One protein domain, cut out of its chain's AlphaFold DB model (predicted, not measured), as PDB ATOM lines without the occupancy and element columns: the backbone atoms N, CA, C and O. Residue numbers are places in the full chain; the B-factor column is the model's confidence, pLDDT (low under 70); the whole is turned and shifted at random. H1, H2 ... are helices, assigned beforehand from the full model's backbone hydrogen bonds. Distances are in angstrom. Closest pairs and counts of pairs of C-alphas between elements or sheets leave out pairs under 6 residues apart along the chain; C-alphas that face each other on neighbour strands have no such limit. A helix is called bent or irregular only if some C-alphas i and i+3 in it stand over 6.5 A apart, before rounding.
ATOM      1  N   SER A 114     -17.666 -17.078 -43.171       74.25
ATOM      2  CA  SER A 114     -17.598 -16.355 -41.889       74.25
ATOM      3  C   SER A 114     -16.341 -16.691 -41.071       74.25
ATOM      4  O   SER A 114     -15.682 -15.800 -40.533       74.25
ATOM      5  N   HIS A 115     -15.936 -17.962 -41.042       79.44
ATOM      6  CA  HIS A 115     -14.773 -18.414 -40.271       79.44
ATOM      7  C   HIS A 115     -13.435 -18.312 -41.014       79.44
ATOM      8  O   HIS A 115     -12.381 -18.413 -40.381       79.44
ATOM      9  N   VAL A 116     -13.444 -18.077 -42.329       82.94
ATOM     10  CA  VAL A 116     -12.217 -18.016 -43.140       82.94
ATOM     11  C   VAL A 116     -11.364 -16.816 -42.737       82.94
ATOM     12  O   VAL A 116     -10.161 -16.955 -42.527       82.94
ATOM     13  N   MET A 117     -11.982 -15.649 -42.537       85.88
ATOM     14  CA  MET A 117     -11.256 -14.449 -42.108       85.88
ATOM     15  C   MET A 117     -10.664 -14.604 -40.705       85.88
ATOM     16  O   MET A 117      -9.516 -14.225 -40.473       85.88
ATOM     17  N   THR A 118     -11.406 -15.218 -39.778       87.12
ATOM     18  CA  THR A 118     -10.888 -15.539 -38.441       87.12
ATOM     19  C   THR A 118      -9.706 -16.501 -38.528       87.12
ATOM     20  O   THR A 118      -8.683 -16.267 -37.891       87.12
ATOM     21  N   PHE A 119      -9.800 -17.547 -39.350       83.38
ATOM     22  CA  PHE A 119      -8.712 -18.499 -39.558       83.38
ATOM     23  C   PHE A 119      -7.458 -17.839 -40.149       83.38
ATOM     24  O   PHE A 119      -6.355 -18.075 -39.656       83.38
ATOM     25  N   ILE A 120      -7.605 -16.975 -41.157       87.56
ATOM     26  CA  ILE A 120      -6.488 -16.221 -41.747       87.56
ATOM     27  C   ILE A 120      -5.841 -15.304 -40.701       87.56
ATOM     28  O   ILE A 120      -4.616 -15.282 -40.573       87.56
ATOM     29  N   ALA A 121      -6.639 -14.580 -39.911       90.19
ATOM     30  CA  ALA A 121      -6.116 -13.692 -38.875       90.19
ATOM     31  C   ALA A 121      -5.355 -14.468 -37.785       90.19
ATOM     32  O   ALA A 121      -4.239 -14.094 -37.416       90.19
ATOM     33  N   LEU A 122      -5.922 -15.580 -37.308       88.50
ATOM     34  CA  LEU A 122      -5.299 -16.434 -36.294       88.50
ATOM     35  C   LEU A 122      -4.029 -17.111 -36.817       88.50
ATOM     36  O   LEU A 122      -3.001 -17.076 -36.143       88.50
ATOM     37  N   SER A 123      -4.061 -17.689 -38.020       81.31
ATOM     38  CA  SER A 123      -2.880 -18.317 -38.626       81.31
ATOM     39  C   SER A 123      -1.757 -17.307 -38.871       81.31
ATOM     40  O   SER A 123      -0.598 -17.614 -38.599       81.31
ATOM     41  N   SER A 124      -2.088 -16.080 -39.284       87.50
ATOM     42  CA  SER A 124      -1.111 -14.998 -39.454       87.50
ATOM     43  C   SER A 124      -0.465 -14.596 -38.125       87.50
ATOM     44  O   SER A 124       0.755 -14.449 -38.051       87.50
ATOM     45  N   LEU A 125      -1.259 -14.469 -37.055       88.81
ATOM     46  CA  LEU A 125      -0.757 -14.175 -35.710       88.81
ATOM     47  C   LEU A 125       0.165 -15.287 -35.196       88.81
ATOM     48  O   LEU A 125       1.265 -15.010 -34.719       88.81
ATOM     49  N   VAL A 126      -0.255 -16.547 -35.326       80.75
ATOM     50  CA  VAL A 126       0.564 -17.707 -34.945       80.75
ATOM     51  C   VAL A 126       1.859 -17.734 -35.758       80.75
ATOM     52  O   VAL A 126       2.937 -17.878 -35.185       80.75
ATOM     53  N   GLY A 127       1.781 -17.513 -37.072       78.75
ATOM     54  CA  GLY A 127       2.947 -17.414 -37.946       78.75
ATOM     55  C   GLY A 127       3.923 -16.327 -37.495       78.75
ATOM     56  O   GLY A 127       5.124 -16.577 -37.402       78.75
ATOM     57  N   PHE A 128       3.424 -15.145 -37.130       84.56
ATOM     58  CA  PHE A 128       4.245 -14.052 -36.611       84.56
ATOM     59  C   PHE A 128       4.965 -14.417 -35.299       84.56
ATOM     60  O   PHE A 128       6.166 -14.165 -35.155       84.56
ATOM     61  N   ILE A 129       4.266 -15.055 -34.355       83.44
ATOM     62  CA  ILE A 129       4.847 -15.516 -33.082       83.44
ATOM     63  C   ILE A 129       5.942 -16.564 -33.329       83.44
ATOM     64  O   ILE A 129       7.028 -16.500 -32.747       83.44
ATOM     65  N   VAL A 130       5.701 -17.507 -34.243       79.25
ATOM     66  CA  VAL A 130       6.695 -18.524 -34.610       79.25
ATOM     67  C   VAL A 130       7.941 -17.867 -35.208       79.25
ATOM     68  O   VAL A 130       9.052 -18.146 -34.760       79.25
ATOM     69  N   ARG A 131       7.782 -16.939 -36.162       84.69
ATOM     70  CA  ARG A 131       8.919 -16.264 -36.814       84.69
ATOM     71  C   ARG A 131       9.730 -15.404 -35.851       84.69
ATOM     72  O   ARG A 131      10.958 -15.440 -35.891       84.69
ATOM     73  N   SER A 132       9.072 -14.670 -34.958       85.88
ATOM     74  CA  SER A 132       9.764 -13.890 -33.924       85.88
ATOM     75  C   SER A 132      10.547 -14.783 -32.951       85.88
ATOM     76  O   SER A 132      11.681 -14.457 -32.594       85.88
ATOM     77  N   THR A 133      10.012 -15.957 -32.606       81.44
ATOM     78  CA  THR A 133      10.716 -16.957 -31.783       81.44
ATOM     79  C   THR A 133      11.957 -17.506 -32.489       81.44
ATOM     80  O   THR A 133      13.013 -17.617 -31.865       81.44
ATOM     81  N   THR A 134      11.879 -17.797 -33.793       80.25
ATOM     82  CA  THR A 134      13.040 -18.247 -34.582       80.25
ATOM     83  C   THR A 134      14.171 -17.219 -34.559       80.25
ATOM     84  O   THR A 134      15.327 -17.585 -34.357       80.25
ATOM     85  N   VAL A 135      13.854 -15.926 -34.688       88.38
ATOM     86  CA  VAL A 135      14.863 -14.854 -34.598       88.38
ATOM     87  C   VAL A 135      15.549 -14.860 -33.231       88.38
ATOM     88  O   VAL A 135      16.778 -14.803 -33.157       88.38
ATOM     89  N   ALA A 136      14.778 -14.969 -32.147       87.25
ATOM     90  CA  ALA A 136      15.331 -15.015 -30.796       87.25
ATOM     91  C   ALA A 136      16.236 -16.242 -30.584       87.25
ATOM     92  O   ALA A 136      17.328 -16.108 -30.027       87.25
ATOM     93  N   HIS A 137      15.824 -17.411 -31.082       81.44
ATOM     94  CA  HIS A 137      16.614 -18.643 -31.038       81.44
ATOM     95  C   HIS A 137      17.965 -18.475 -31.748       81.44
ATOM     96  O   HIS A 137      19.017 -18.759 -31.173       81.44
ATOM     97  N   THR A 138      17.955 -17.913 -32.957       86.25
ATOM     98  CA  THR A 138      19.178 -17.641 -33.720       86.25
ATOM     99  C   THR A 138      20.110 -16.672 -32.983       86.25
ATOM    100  O   THR A 138      21.316 -16.904 -32.919       86.25
ATOM    101  N   ILE A 139      19.582 -15.612 -32.358       89.94
ATOM    102  CA  ILE A 139      20.403 -14.655 -31.592       89.94
ATOM    103  C   ILE A 139      21.115 -15.333 -30.415       89.94
ATOM    104  O   ILE A 139      22.276 -15.015 -30.147       89.94
ATOM    105  N   VAL A 140      20.446 -16.250 -29.712       87.38
ATOM    106  CA  VAL A 140      21.054 -17.006 -28.606       87.38
ATOM    107  C   VAL A 140      22.169 -17.915 -29.126       87.38
ATOM    108  O   VAL A 140      23.272 -17.875 -28.579       87.38
ATOM    109  N   GLY A 141      21.935 -18.643 -30.223       85.38
ATOM    110  CA  GLY A 141      22.958 -19.473 -30.871       85.38
ATOM    111  C   GLY A 141      24.189 -18.672 -31.307       85.38
ATOM    112  O   GLY A 141      25.324 -19.096 -31.122       85.38
ATOM    113  N   LEU A 142      24.006 -17.437 -31.774       88.81
ATOM    114  CA  LEU A 142      25.118 -16.563 -32.157       88.81
ATOM    115  C   LEU A 142      25.947 -16.018 -30.982       88.81
ATOM    116  O   LEU A 142      26.983 -15.392 -31.223       88.81
ATOM    117  N   ARG A 143      25.514 -16.191 -29.724       89.19
ATOM    118  CA  ARG A 143      26.309 -15.773 -28.552       89.19
ATOM    119  C   ARG A 143      27.404 -16.762 -28.183       89.19
ATOM    120  O   ARG A 143      28.368 -16.345 -27.550       89.19
ATOM    121  N   ILE A 144      27.262 -18.024 -28.579       88.06
ATOM    122  CA  ILE A 144      28.254 -19.073 -28.311       88.06
ATOM    123  C   ILE A 144      29.282 -19.221 -29.444       88.06
ATOM    124  O   ILE A 144      30.247 -19.959 -29.292       88.06
ATOM    125  N   VAL A 145      29.101 -18.500 -30.558       93.75
ATOM    126  CA  VAL A 145      29.981 -18.548 -31.735       93.75
ATOM    127  C   VAL A 145      30.888 -17.302 -31.788       93.75
ATOM    128  O   VAL A 145      30.374 -16.178 -31.660       93.75
ATOM    129  N   PRO A 146      32.213 -17.456 -32.007       93.75
ATOM    130  CA  PRO A 146      33.140 -16.346 -32.260       93.75
ATOM    131  C   PRO A 146      32.681 -15.456 -33.421       93.75
ATOM    132  O   PRO A 146      31.933 -15.893 -34.294       93.75
ATOM    133  N   ARG A 147      33.092 -14.182 -33.455       93.62
ATOM    134  CA  ARG A 147      32.565 -13.213 -34.441       93.62
ATOM    135  C   ARG A 147      32.876 -13.607 -35.883       93.62
ATOM    136  O   ARG A 147      32.078 -13.308 -36.765       93.62
ATOM    137  N   GLU A 148      33.999 -14.271 -36.088       95.75
ATOM    138  CA  GLU A 148      34.559 -14.646 -37.380       95.75
ATOM    139  C   GLU A 148      33.806 -15.833 -38.007       95.75
ATOM    140  O   GLU A 148      33.752 -15.955 -39.226       95.75
ATOM    141  N   GLU A 149      33.158 -16.667 -37.187       95.50
ATOM    142  CA  GLU A 149      32.533 -17.930 -37.612       95.50
ATOM    143  C   GLU A 149      31.000 -17.858 -37.701       95.50
ATOM    144  O   GLU A 149      30.346 -18.808 -38.134       95.50
ATOM    145  N   LYS A 150      30.386 -16.724 -37.335       93.25
ATOM    146  CA  LYS A 150      28.916 -16.580 -37.271       93.25
ATOM    147  C   LYS A 150      28.219 -16.870 -38.592       93.25
ATOM    148  O   LYS A 150      27.187 -17.532 -38.604       93.25
ATOM    149  N   ALA A 151      28.775 -16.372 -39.695       94.75
ATOM    150  CA  ALA A 151      28.205 -16.590 -41.019       94.75
ATOM    151  C   ALA A 151      28.237 -18.079 -41.402       94.75
ATOM    152  O   ALA A 151      27.244 -18.604 -41.902       94.75
ATOM    153  N   MET A 152      29.338 -18.773 -41.091       95.94
ATOM    154  CA  MET A 152      29.459 -20.214 -41.314       95.94
ATOM    155  C   MET A 152      28.462 -20.993 -40.450       95.94
ATOM    156  O   MET A 152      27.768 -21.865 -40.966       95.94
ATOM    157  N   ALA A 153      28.327 -20.646 -39.167       92.62
ATOM    158  CA  ALA A 153      27.377 -21.291 -38.262       92.62
ATOM    159  C   ALA A 153      25.917 -21.146 -38.734       92.62
ATOM    160  O   ALA A 153      25.177 -22.128 -38.733       92.62
ATOM    161  N   LEU A 154      25.513 -19.956 -39.195       93.00
ATOM    162  CA  LEU A 154      24.179 -19.736 -39.769       93.00
ATOM    163  C   LEU A 154      23.968 -20.535 -41.058       93.00
ATOM    164  O   LEU A 154      22.909 -21.132 -41.234       93.00
ATOM    165  N   GLY A 155      24.979 -20.584 -41.931       94.25
ATOM    166  CA  GLY A 155      24.929 -21.382 -43.154       94.25
ATOM    167  C   GLY A 155      24.751 -22.874 -42.869       94.25
ATOM    168  O   GLY A 155      23.926 -23.528 -43.500       94.25
ATOM    169  N   VAL A 156      25.463 -23.407 -41.870       94.88
ATOM    170  CA  VAL A 156      25.303 -24.803 -41.432       94.88
ATOM    171  C   VAL A 156      23.922 -25.033 -40.811       94.88
ATOM    172  O   VAL A 156      23.272 -26.022 -41.143       94.88
ATOM    173  N   GLN A 157      23.438 -24.121 -39.959       88.00
ATOM    174  CA  GLN A 157      22.114 -24.223 -39.335       88.00
ATOM    175  C   GLN A 157      20.990 -24.277 -40.383       88.00
ATOM    176  O   GLN A 157      20.133 -25.162 -40.320       88.00
ATOM    177  N   GLU A 158      20.989 -23.363 -41.356       87.50
ATOM    178  CA  GLU A 158      19.974 -23.345 -42.420       87.50
ATOM    179  C   GLU A 158      20.165 -24.489 -43.419       87.50
ATOM    180  O   GLU A 158      19.182 -25.061 -43.881       87.50
ATOM    181  N   GLY A 159      21.405 -24.898 -43.700       90.38
ATOM    182  CA  GLY A 159      21.679 -26.066 -44.538       90.38
ATOM    183  C   GLY A 159      21.078 -27.346 -43.952       90.38
ATOM    184  O   GLY A 159      20.359 -28.072 -44.639       90.38
ATOM    185  N   LEU A 160      21.298 -27.587 -42.656       92.31
ATOM    186  CA  LEU A 160      20.691 -28.716 -41.947       92.31
ATOM    187  C   LEU A 160      19.163 -28.586 -41.889       92.31
ATOM    188  O   LEU A 160      18.455 -29.561 -42.144       92.31
ATOM    189  N   SER A 161      18.641 -27.387 -41.622       83.56
ATOM    190  CA  SER A 161      17.192 -27.139 -41.601       83.56
ATOM    191  C   SER A 161      16.548 -27.412 -42.960       83.56
ATOM    192  O   SER A 161      15.469 -27.997 -43.027       83.56
ATOM    193  N   SER A 162      17.231 -27.076 -44.053       88.56
ATOM    194  CA  SER A 162      16.757 -27.355 -45.404       88.56
ATOM    195  C   SER A 162      16.616 -28.854 -45.656       88.56
ATOM    196  O   SER A 162      15.541 -29.320 -46.035       88.56
ATOM    197  N   ILE A 163      17.655 -29.629 -45.331       92.50
ATOM    198  CA  ILE A 163      17.678 -31.082 -45.543       92.50
ATOM    199  C   ILE A 163      16.622 -31.794 -44.690       92.50
ATOM    200  O   ILE A 163      15.885 -32.639 -45.194       92.50
ATOM    201  N   PHE A 164      16.541 -31.457 -43.401       87.69
ATOM    202  CA  PHE A 164      15.708 -32.199 -42.452       87.69
ATOM    203  C   PHE A 164      14.294 -31.646 -42.284       87.69
ATOM    204  O   PHE A 164      13.432 -32.360 -41.780       87.69
ATOM    205  N   THR A 165      14.041 -30.398 -42.678       83.31
ATOM    206  CA  THR A 165      12.735 -29.751 -42.490       83.31
ATOM    207  C   THR A 165      12.144 -29.289 -43.813       83.31
ATOM    208  O   THR A 165      11.060 -29.742 -44.169       83.31
ATOM    209  N   TYR A 166      12.825 -28.417 -44.564       84.69
ATOM    210  CA  TYR A 166      12.203 -27.779 -45.734       84.69
ATOM    211  C   TYR A 166      11.981 -28.722 -46.915       84.69
ATOM    212  O   TYR A 166      11.002 -28.540 -47.625       84.69
TER     213      TYR A 166
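Overview. This is residues 114 to 166 of the 306 residues of the protein "Putative organic anion transporting polypeptide" of Rhipicephalus microplus (UniProt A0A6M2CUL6). A long helix, H1, and a shorter one, H2, make an open V: after a loop at the end of H1, H2 folds back and away from it. The two arms are near each other beside the loop, and their far parts, residues 114 to 137 and 159 to 165, stick out. The printed part has 53 residues with two named helices, H1 then H2, and no named strand; the class is all helix. It is extended, with a radius of gyration of the C-alphas of 15.7 A and spans of 52 by 23 by 11 A.

Arrangement. H1, residues 114 to 141, and H2, residues 150 to 166, are near each other, with 6 pairs of C-alphas within 10 A; the closest are 8.1 A apart. Every O i to N i+4 pair is within hydrogen-bond range in H2, and 23 of 24 in H1.

Along the chain. H1 runs 42.1 A from C-alpha 114 at (-17.598, -16.355, -41.889). It is only just irregular: C-alphas 114 and 117 are 6.6 A apart. H2 runs 21.8 A to C-alpha 166 at (12.203, -27.779, -45.734).

Size, cuts and confidence. The C-alphas farthest apart, of Ser 114 and Glu 148, are 52.4 A apart. The link is short, and the printed part has no cut. No printed residue is under 70 in pLDDT.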